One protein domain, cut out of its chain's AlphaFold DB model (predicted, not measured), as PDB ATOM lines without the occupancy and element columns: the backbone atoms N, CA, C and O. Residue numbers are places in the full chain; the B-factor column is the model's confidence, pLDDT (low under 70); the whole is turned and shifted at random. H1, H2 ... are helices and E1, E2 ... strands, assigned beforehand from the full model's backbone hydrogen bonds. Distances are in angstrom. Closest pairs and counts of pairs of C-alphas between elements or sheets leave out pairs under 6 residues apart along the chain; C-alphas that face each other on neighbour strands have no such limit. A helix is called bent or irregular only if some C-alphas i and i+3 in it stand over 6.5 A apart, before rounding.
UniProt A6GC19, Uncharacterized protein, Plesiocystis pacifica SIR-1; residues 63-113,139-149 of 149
ATOM      1  N   LEU A  63     233.280 194.251 231.635       84.62
ATOM      2  CA  LEU A  63     234.316 195.000 232.329       84.62
ATOM      3  C   LEU A  63     235.660 194.338 232.038       84.62
ATOM      4  O   LEU A  63     235.857 193.174 232.386       84.62
ATOM      5  N   TYR A  64     236.569 195.105 231.454       80.62
ATOM      6  CA  TYR A  64     237.884 194.663 231.018       80.62
ATOM      7  C   TYR A  64     238.975 195.359 231.819       80.62
ATOM      8  O   TYR A  64     238.856 196.542 232.156       80.62
ATOM      9  N   GLU A  65     240.054 194.638 232.087       84.56
ATOM     10  CA  GLU A  65     241.335 195.273 232.375       84.56
ATOM     11  C   GLU A  65     241.894 195.966 231.128       84.56
ATOM     12  O   GLU A  65     241.451 195.726 230.007       84.56
ATOM     13  N   TRP A  66     242.878 196.847 231.312       78.00
ATOM     14  CA  TRP A  66     243.432 197.636 230.205       78.00
ATOM     15  C   TRP A  66     243.983 196.773 229.062       78.00
ATOM     16  O   TRP A  66     243.730 197.062 227.895       78.00
ATOM     17  N   GLU A  67     244.714 195.706 229.388       85.56
ATOM     18  CA  GLU A  67     245.259 194.788 228.381       85.56
ATOM     19  C   GLU A  67     244.137 194.025 227.663       85.56
ATOM     20  O   GLU A  67     244.108 193.988 226.434       85.56
ATOM     21  N   GLU A  68     243.142 193.536 228.410       88.38
ATOM     22  CA  GLU A  68     241.966 192.864 227.844       88.38
ATOM     23  C   GLU A  68     241.151 193.807 226.937       88.38
ATOM     24  O   GLU A  68     240.597 193.377 225.931       88.38
ATOM     25  N   ALA A  69     241.098 195.104 227.258       86.00
ATOM     26  CA  ALA A  69     240.414 196.119 226.461       86.00
ATOM     27  C   ALA A  69     241.075 196.336 225.091       86.00
ATOM     28  O   ALA A  69     240.379 196.528 224.091       86.00
ATOM     29  N   ILE A  70     242.412 196.306 225.042       85.31
ATOM     30  CA  ILE A  70     243.170 196.386 223.788       85.31
ATOM     31  C   ILE A  70     242.826 195.178 222.920       85.31
ATOM     32  O   ILE A  70     242.441 195.350 221.761       85.31
ATOM     33  N   ASP A  71     242.905 193.977 223.492       89.19
ATOM     34  CA  ASP A  71     242.601 192.735 222.781       89.19
ATOM     35  C   ASP A  71     241.147 192.705 222.296       89.19
ATOM     36  O   ASP A  71     240.882 192.339 221.151       89.19
ATOM     37  N   ALA A  72     240.203 193.172 223.117       88.12
ATOM     38  CA  ALA A  72     238.792 193.259 222.760       88.12
ATOM     39  C   ALA A  72     238.551 194.180 221.549       88.12
ATOM     40  O   ALA A  72     237.823 193.806 220.630       88.12
ATOM     41  N   CYS A  73     239.207 195.346 221.491       87.50
ATOM     42  CA  CYS A  73     239.126 196.217 220.314       87.50
ATOM     43  C   CYS A  73     239.798 195.610 219.074       87.50
ATOM     44  O   CYS A  73     239.292 195.761 217.961       87.50
ATOM     45  N   LEU A  74     240.906 194.889 219.246       85.69
ATOM     46  CA  LEU A  74     241.575 194.206 218.139       85.69
ATOM     47  C   LEU A  74     240.738 193.049 217.577       85.69
ATOM     48  O   LEU A  74     240.725 192.851 216.364       85.69
ATOM     49  N   MET A  75     240.004 192.317 218.420       86.06
ATOM     50  CA  MET A  75     239.109 191.245 217.968       86.06
ATOM     51  C   MET A  75     237.990 191.767 217.064       86.06
ATOM     52  O   MET A  75     237.681 191.132 216.060       86.06
ATOM     53  N   LEU A  76     237.444 192.950 217.348       81.94
ATOM     54  CA  LEU A  76     236.446 193.583 216.476       81.94
ATOM     55  C   LEU A  76     237.003 193.897 215.084       81.94
ATOM     56  O   LEU A  76     236.297 193.741 214.092       81.94
ATOM     57  N   SER A  77     238.288 194.256 215.008       76.31
ATOM     58  CA  SER A  77     238.979 194.477 213.729       76.31
ATOM     59  C   SER A  77     239.125 193.194 212.897       76.31
ATOM     60  O   SER A  77     239.397 193.255 211.700       76.31
ATOM     61  N   ALA A  78     238.998 192.016 213.518       74.00
ATOM     62  CA  ALA A  78     239.032 190.743 212.803       74.00
ATOM     63  C   ALA A  78     237.684 190.409 212.142       74.00
ATOM     64  O   ALA A  78     237.668 189.741 211.108       74.00
ATOM     65  N   GLU A  79     236.571 190.859 212.728       74.44
ATOM     66  CA  GLU A  79     235.215 190.630 212.209       74.44
ATOM     67  C   GLU A  79     234.833 191.642 211.125       74.44
ATOM     68  O   GLU A  79     234.214 191.279 210.123       74.44
ATOM     69  N   ASP A  80     235.257 192.892 211.294       72.19
ATOM     70  CA  ASP A  80     235.144 193.952 210.303       72.19
ATOM     71  C   ASP A  80     236.541 194.569 210.132       72.19
ATOM     72  O   ASP A  80     237.041 195.150 211.093       72.19
ATOM     73  N   PRO A  81     237.205 194.447 208.959       69.81
ATOM     74  CA  PRO A  81     238.597 194.878 208.735       69.81
ATOM     75  C   PRO A  81     238.840 196.395 208.868       69.81
ATOM     76  O   PRO A  81     239.897 196.913 208.498       69.81
ATOM     77  N   GLY A  82     237.862 197.113 209.403       64.44
ATOM     78  CA  GLY A  82     238.014 198.369 210.090       64.44
ATOM     79  C   GLY A  82     238.986 198.327 211.261       64.44
ATOM     80  O   GLY A  82     238.892 197.467 212.127       64.44
ATOM     81  N   ASN A  83     239.914 199.279 211.330       74.88
ATOM     82  CA  ASN A  83     240.865 199.368 212.440       74.88
ATOM     83  C   ASN A  83     240.152 199.878 213.704       74.88
ATOM     84  O   ASN A  83     240.215 201.069 214.021       74.88
ATOM     85  N   PHE A  84     239.454 198.988 214.409       84.25
ATOM     86  CA  PHE A  84     238.955 199.263 215.746       84.25
ATOM     87  C   PHE A  84     240.132 199.324 216.713       84.25
ATOM     88  O   PHE A  84     240.942 198.404 216.829       84.25
ATOM     89  N   ARG A  85     240.226 200.430 217.442       88.62
ATOM     90  CA  ARG A  85     241.246 200.639 218.467       88.62
ATOM     91  C   ARG A  85     240.659 201.371 219.656       88.62
ATOM     92  O   ARG A  85     239.568 201.935 219.586       88.62
ATOM     93  N   LEU A  86     241.411 201.403 220.746       87.25
ATOM     94  CA  LEU A  86     241.106 202.330 221.823       87.25
ATOM     95  C   LEU A  86     241.331 203.776 221.340       87.25
ATOM     96  O   LEU A  86     242.289 204.042 220.597       87.25
ATOM     97  N   PRO A  87     240.462 204.718 221.740       85.06
ATOM     98  CA  PRO A  87     240.679 206.127 221.458       85.06
ATOM     99  C   PRO A  87     241.927 206.621 222.188       85.06
ATOM    100  O   PRO A  87     242.208 206.237 223.326       85.06
ATOM    101  N   THR A  88     242.668 207.511 221.543       85.44
ATOM    102  CA  THR A  88     243.728 208.266 222.213       85.44
ATOM    103  C   THR A  88     243.116 209.268 223.190       85.44
ATOM    104  O   THR A  88     241.953 209.659 223.064       85.44
ATOM    105  N   GLU A  89     243.910 209.748 224.148       81.06
ATOM    106  CA  GLU A  89     243.448 210.760 225.106       81.06
ATOM    107  C   GLU A  89     242.930 212.029 224.404       81.06
ATOM    108  O   GLU A  89     241.914 212.594 224.806       81.06
ATOM    109  N   ILE A  90     243.594 212.459 223.325       82.75
ATOM    110  CA  ILE A  90     243.209 213.652 222.557       82.75
ATOM    111  C   ILE A  90     241.847 213.449 221.888       82.75
ATOM    112  O   ILE A  90     241.003 214.343 221.937       82.75
ATOM    113  N   GLU A  91     241.610 212.280 221.291       83.31
ATOM    114  CA  GLU A  91     240.338 211.958 220.634       83.31
ATOM    115  C   GLU A  91     239.199 211.869 221.643       83.31
ATOM    116  O   GLU A  91     238.138 212.451 221.425       83.31
ATOM    117  N   LEU A  92     239.447 211.208 222.774       81.88
ATOM    118  CA  LEU A  92     238.479 211.084 223.856       81.88
ATOM    119  C   LEU A  92     238.139 212.456 224.460       81.88
ATOM    120  O   LEU A  92     236.972 212.779 224.675       81.88
ATOM    121  N   ARG A  93     239.149 213.304 224.680       80.19
ATOM    122  CA  ARG A  93     238.956 214.678 225.157       80.19
ATOM    123  C   ARG A  93     238.186 215.520 224.141       80.19
ATOM    124  O   ARG A  93     237.286 216.261 224.530       80.19
ATOM    125  N   GLY A  94     238.518 215.402 222.856       83.31
ATOM    126  CA  GLY A  94     237.796 216.063 221.770       83.31
ATOM    127  C   GLY A  94     236.327 215.647 221.721       83.31
ATOM    128  O   GLY A  94     235.454 216.494 221.534       83.31
ATOM    129  N   GLU A  95     236.042 214.370 221.970       80.19
ATOM    130  CA  GLU A  95     234.679 213.850 222.018       80.19
ATOM    131  C   GLU A  95     233.878 214.410 223.193       80.19
ATOM    132  O   GLU A  95     232.762 214.887 223.001       80.19
ATOM    133  N   LEU A  96     234.465 214.466 224.393       79.31
ATOM    134  CA  LEU A  96     233.806 215.068 225.558       79.31
ATOM    135  C   LEU A  96     233.491 216.558 225.385       79.31
ATOM    136  O   LEU A  96     232.561 217.065 226.011       79.31
ATOM    137  N   LEU A  97     234.280 217.273 224.579       80.94
ATOM    138  CA  LEU A  97     234.007 218.672 224.256       80.94
ATOM    139  C   LEU A  97     232.833 218.813 223.280       80.94
ATOM    140  O   LEU A  97     232.078 219.777 223.389       80.94
ATOM    141  N   ARG A  98     232.677 217.867 222.344       78.00
ATOM    142  CA  ARG A  98     231.576 217.850 221.366       78.00
ATOM    143  C   ARG A  98     230.258 217.367 221.968       78.00
ATOM    144  O   ARG A  98     229.210 217.901 221.617       78.00
ATOM    145  N   HIS A  99     230.334 216.407 222.881       73.50
ATOM    146  CA  HIS A  99     229.191 215.728 223.475       73.50
ATOM    147  C   HIS A  99     229.216 215.874 225.000       73.50
ATOM    148  O   HIS A  99     229.597 214.943 225.718       73.50
ATOM    149  N   PRO A 100     228.840 217.050 225.540       71.75
ATOM    150  CA  PRO A 100     228.825 217.276 226.983       71.75
ATOM    151  C   PRO A 100     227.855 216.342 227.722       71.75
ATOM    152  O   PRO A 100     228.007 216.150 228.925       71.75
ATOM    153  N   GLU A 101     226.884 215.732 227.043       62.66
ATOM    154  CA  GLU A 101     226.004 214.678 227.560       62.66
ATOM    155  C   GLU A 101     226.745 213.375 227.886       62.66
ATOM    156  O   GLU A 101     226.311 212.628 228.762       62.66
ATOM    157  N   LEU A 102     227.921 213.148 227.287       62.12
ATOM    158  CA  LEU A 102     228.854 212.090 227.683       62.12
ATOM    159  C   LEU A 102     229.614 212.462 228.971       62.12
ATOM    160  O   LEU A 102     230.631 211.865 229.302       62.12
ATOM    161  N   THR A 103     229.127 213.418 229.765       53.62
ATOM    162  CA  THR A 103     229.685 213.764 231.084       53.62
ATOM    163  C   THR A 103     229.787 212.590 232.067       53.62
ATOM    164  O   THR A 103     230.731 212.586 232.853       53.62
ATOM    165  N   PRO A 104     228.947 211.536 232.036       51.94
ATOM    166  CA  PRO A 104     229.240 210.310 232.779       51.94
ATOM    167  C   PRO A 104     230.507 209.596 232.278       51.94
ATOM    168  O   PRO A 104     231.210 208.997 233.089       51.94
ATOM    169  N   ALA A 105     230.850 209.709 230.989       44.50
ATOM    170  CA  ALA A 105     232.136 209.281 230.426       44.50
ATOM    171  C   ALA A 105     233.295 210.224 230.807       44.50
ATOM    172  O   ALA A 105     234.447 209.805 230.838       44.50
ATOM    173  N   ARG A 106     233.027 211.464 231.237       47.50
ATOM    174  CA  ARG A 106     234.036 212.316 231.899       47.50
ATOM    175  C   ARG A 106     234.552 211.684 233.190       47.50
ATOM    176  O   ARG A 106     235.746 211.743 233.450       47.50
ATOM    177  N   ARG A 107     233.699 210.936 233.905       50.00
ATOM    178  CA  ARG A 107     234.120 210.082 235.028       50.00
ATOM    179  C   ARG A 107     235.105 208.991 234.605       50.00
ATOM    180  O   ARG A 107     235.831 208.490 235.452       50.00
ATOM    181  N   TRP A 108     235.136 208.609 233.329       54.59
ATOM    182  CA  TRP A 108     236.076 207.623 232.798       54.59
ATOM    183  C   TRP A 108     237.439 208.256 232.518       54.59
ATOM    184  O   TRP A 108     238.443 207.603 232.772       54.59
ATOM    185  N   ILE A 109     237.482 209.527 232.091       50.44
ATOM    186  CA  ILE A 109     238.738 210.290 231.976       50.44
ATOM    187  C   ILE A 109     239.284 210.663 233.359       50.44
ATOM    188  O   ILE A 109     240.458 210.454 233.633       50.44
ATOM    189  N   ASP A 110     238.432 211.133 234.268       46.44
ATOM    190  CA  ASP A 110     238.853 211.489 235.629       46.44
ATOM    191  C   ASP A 110     239.225 210.247 236.464       46.44
ATOM    192  O   ASP A 110     239.865 210.364 237.498       46.44
ATOM    193  N   THR A 111     238.845 209.037 236.032       48.44
ATOM    194  CA  THR A 111     239.392 207.781 236.581       48.44
ATOM    195  C   THR A 111     240.550 207.229 235.753       48.44
ATOM    196  O   THR A 111     241.234 206.321 236.218       48.44
ATOM    197  N   TRP A 112     240.764 207.691 234.516       48.75
ATOM    198  CA  TRP A 112     242.012 207.494 233.759       48.75
ATOM    199  C   TRP A 112     243.164 208.299 234.348       48.75
ATOM    200  O   TRP A 112     244.272 208.184 233.832       48.75
ATOM    201  N   ASP A 113     242.914 209.072 235.410       46.28
ATOM    202  CA  ASP A 113     243.947 209.624 236.267       46.28
ATOM    203  C   ASP A 113     244.973 208.520 236.521       46.28
ATOM    204  O   ASP A 113     244.735 207.532 237.228       46.28
ATOM    205  N   ARG A 139     237.063 198.023 233.801       78.31
ATOM    206  CA  ARG A 139     236.259 199.136 233.283       78.31
ATOM    207  C   ARG A 139     235.501 198.714 232.042       78.31
ATOM    208  O   ARG A 139     235.905 197.808 231.324       78.31
ATOM    209  N   ARG A 140     234.396 199.399 231.777       78.44
ATOM    210  CA  ARG A 140     233.718 199.279 230.487       78.44
ATOM    211  C   ARG A 140     234.605 199.894 229.405       78.44
ATOM    212  O   ARG A 140     235.430 200.757 229.698       78.44
ATOM    213  N   VAL A 141     234.437 199.446 228.168       79.12
ATOM    214  CA  VAL A 141     235.282 199.847 227.037       79.12
ATOM    215  C   VAL A 141     234.395 200.222 225.858       79.12
ATOM    216  O   VAL A 141     233.373 199.576 225.621       79.12
ATOM    217  N   ARG A 142     234.799 201.260 225.120       81.69
ATOM    218  CA  ARG A 142     234.299 201.559 223.774       81.69
ATOM    219  C   ARG A 142     235.473 201.694 222.827       81.69
ATOM    220  O   ARG A 142     236.417 202.430 223.117       81.69
ATOM    221  N   CYS A 143     235.381 201.009 221.699       84.19
ATOM    222  CA  CYS A 143     236.366 201.102 220.637       84.19
ATOM    223  C   CYS A 143     235.952 202.188 219.636       84.19
ATOM    224  O   CYS A 143     234.764 202.468 219.442       84.19
ATOM    225  N   VAL A 144     236.942 202.798 218.992       84.94
ATOM    226  CA  VAL A 144     236.754 203.716 217.867       84.94
ATOM    227  C   VAL A 144     237.237 203.060 216.591       84.94
ATOM    228  O   VAL A 144     238.262 202.385 216.587       84.94
ATOM    229  N   HIS A 145     236.500 203.281 215.514       80.00
ATOM    230  CA  HIS A 145     236.846 202.830 214.179       80.00
ATOM    231  C   HIS A 145     237.385 204.007 213.365       80.00
ATOM    232  O   HIS A 145     236.698 205.019 213.201       80.00
ATOM    233  N   ASP A 146     238.579 203.863 212.792       77.38
ATOM    234  CA  ASP A 146     239.087 204.805 211.791       77.38
ATOM    235  C   ASP A 146     238.346 204.574 210.462       77.38
ATOM    236  O   ASP A 146     238.651 203.653 209.703       77.38
ATOM    237  N   GLY A 147     237.314 205.377 210.194       70.00
ATOM    238  CA  GLY A 147     236.552 205.337 208.947       70.00
ATOM    239  C   GLY A 147     237.431 205.574 207.709       70.00
ATOM    240  O   GLY A 147     238.508 206.170 207.816       70.00
ATOM    241  N   PRO A 148     236.985 205.137 206.512       62.94
ATOM    242  CA  PRO A 148     237.698 205.422 205.273       62.94
ATOM    243  C   PRO A 148     237.878 206.941 205.115       62.94
ATOM    244  O   PRO A 148     236.948 207.720 205.344       62.94
ATOM    245  N   ARG A 149     239.109 207.354 204.800       55.84
ATOM    246  CA  ARG A 149     239.462 208.753 204.523       55.84
ATOM    247  C   ARG A 149     238.983 209.185 203.145       55.84
ATOM    248  O   ARG A 149     239.045 208.345 202.220       55.84
TER     249      ARG A 149
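AT A GLANCE: This is residues 63 to 113 and 139 to 149 of the 149 residues of an uncharacterized protein of Plesiocystis pacifica SIR-1 (UniProt A6GC19). Helix H1 lies on one side and the corner of H2 and H3 on the other, with the last printed stretch, residues 139 to 149 with the short strand E1, running between them. The arrangement is loosely joined: H1 touches no helix, and a short antiparallel pairing ties residues 84 to 85, in the link from H1 to H2, to residues 144 to 145 of E1. The printed part has 62 residues, with three named helices and one named strand in the order H1, H2, H3, E1, and its class is mostly helix. It is only just compact, close to loose, with a radius of gyration of the C-alphas of 12.3 A, and only just flat, spanning 31 by 30 by 16 A.

IN THESE COORDINATES: H1, residues 66 to 79, begins at C-alpha 66 (243.432, 197.636, 230.205) and is 21.0 A long from first to last C-alpha. H2, residues 89 to 98, measures 14.3 A, and H3, residues 100 to 109, 13.1 A. H3 is irregular: C-alphas 101 and 104 are 7.5 A apart. E1, residues 144 to 146, is 6.6 A long and ends at C-alpha 146 (239.087, 204.805, 211.791).

HOW THE PARTS SIT: H1 and E1 are apart, but only just, at 8.2 A between their closest C-alphas. E1 pairs with no named strand. H2 and H3 touch only at the corner by their tight link; their closest C-alphas, those of Leu 96 and Leu 102, are 6.2 A apart. They run opposite ways at a shallow tilt of 25 degrees. H1 and H2 are apart, and so are H1 and H3. Every O i to N i+4 pair is within hydrogen-bond range in H2, 9 of 10 in H1, and 2 of 6 in H3, where 6 of 7 O i to N i+3 pairs are.

THE WHOLE: The two C-alphas farthest apart, those of Thr 111 and Arg 149, are 32.1 A apart. Residues 114 to 138 are not printed, and C-alphas 113 and 139 are 13.3 A apart across the cut. The mean pLDDT of the printed part is 73.9, with residues 81 to 82, 101 to 113 and 148 to 149 under 70.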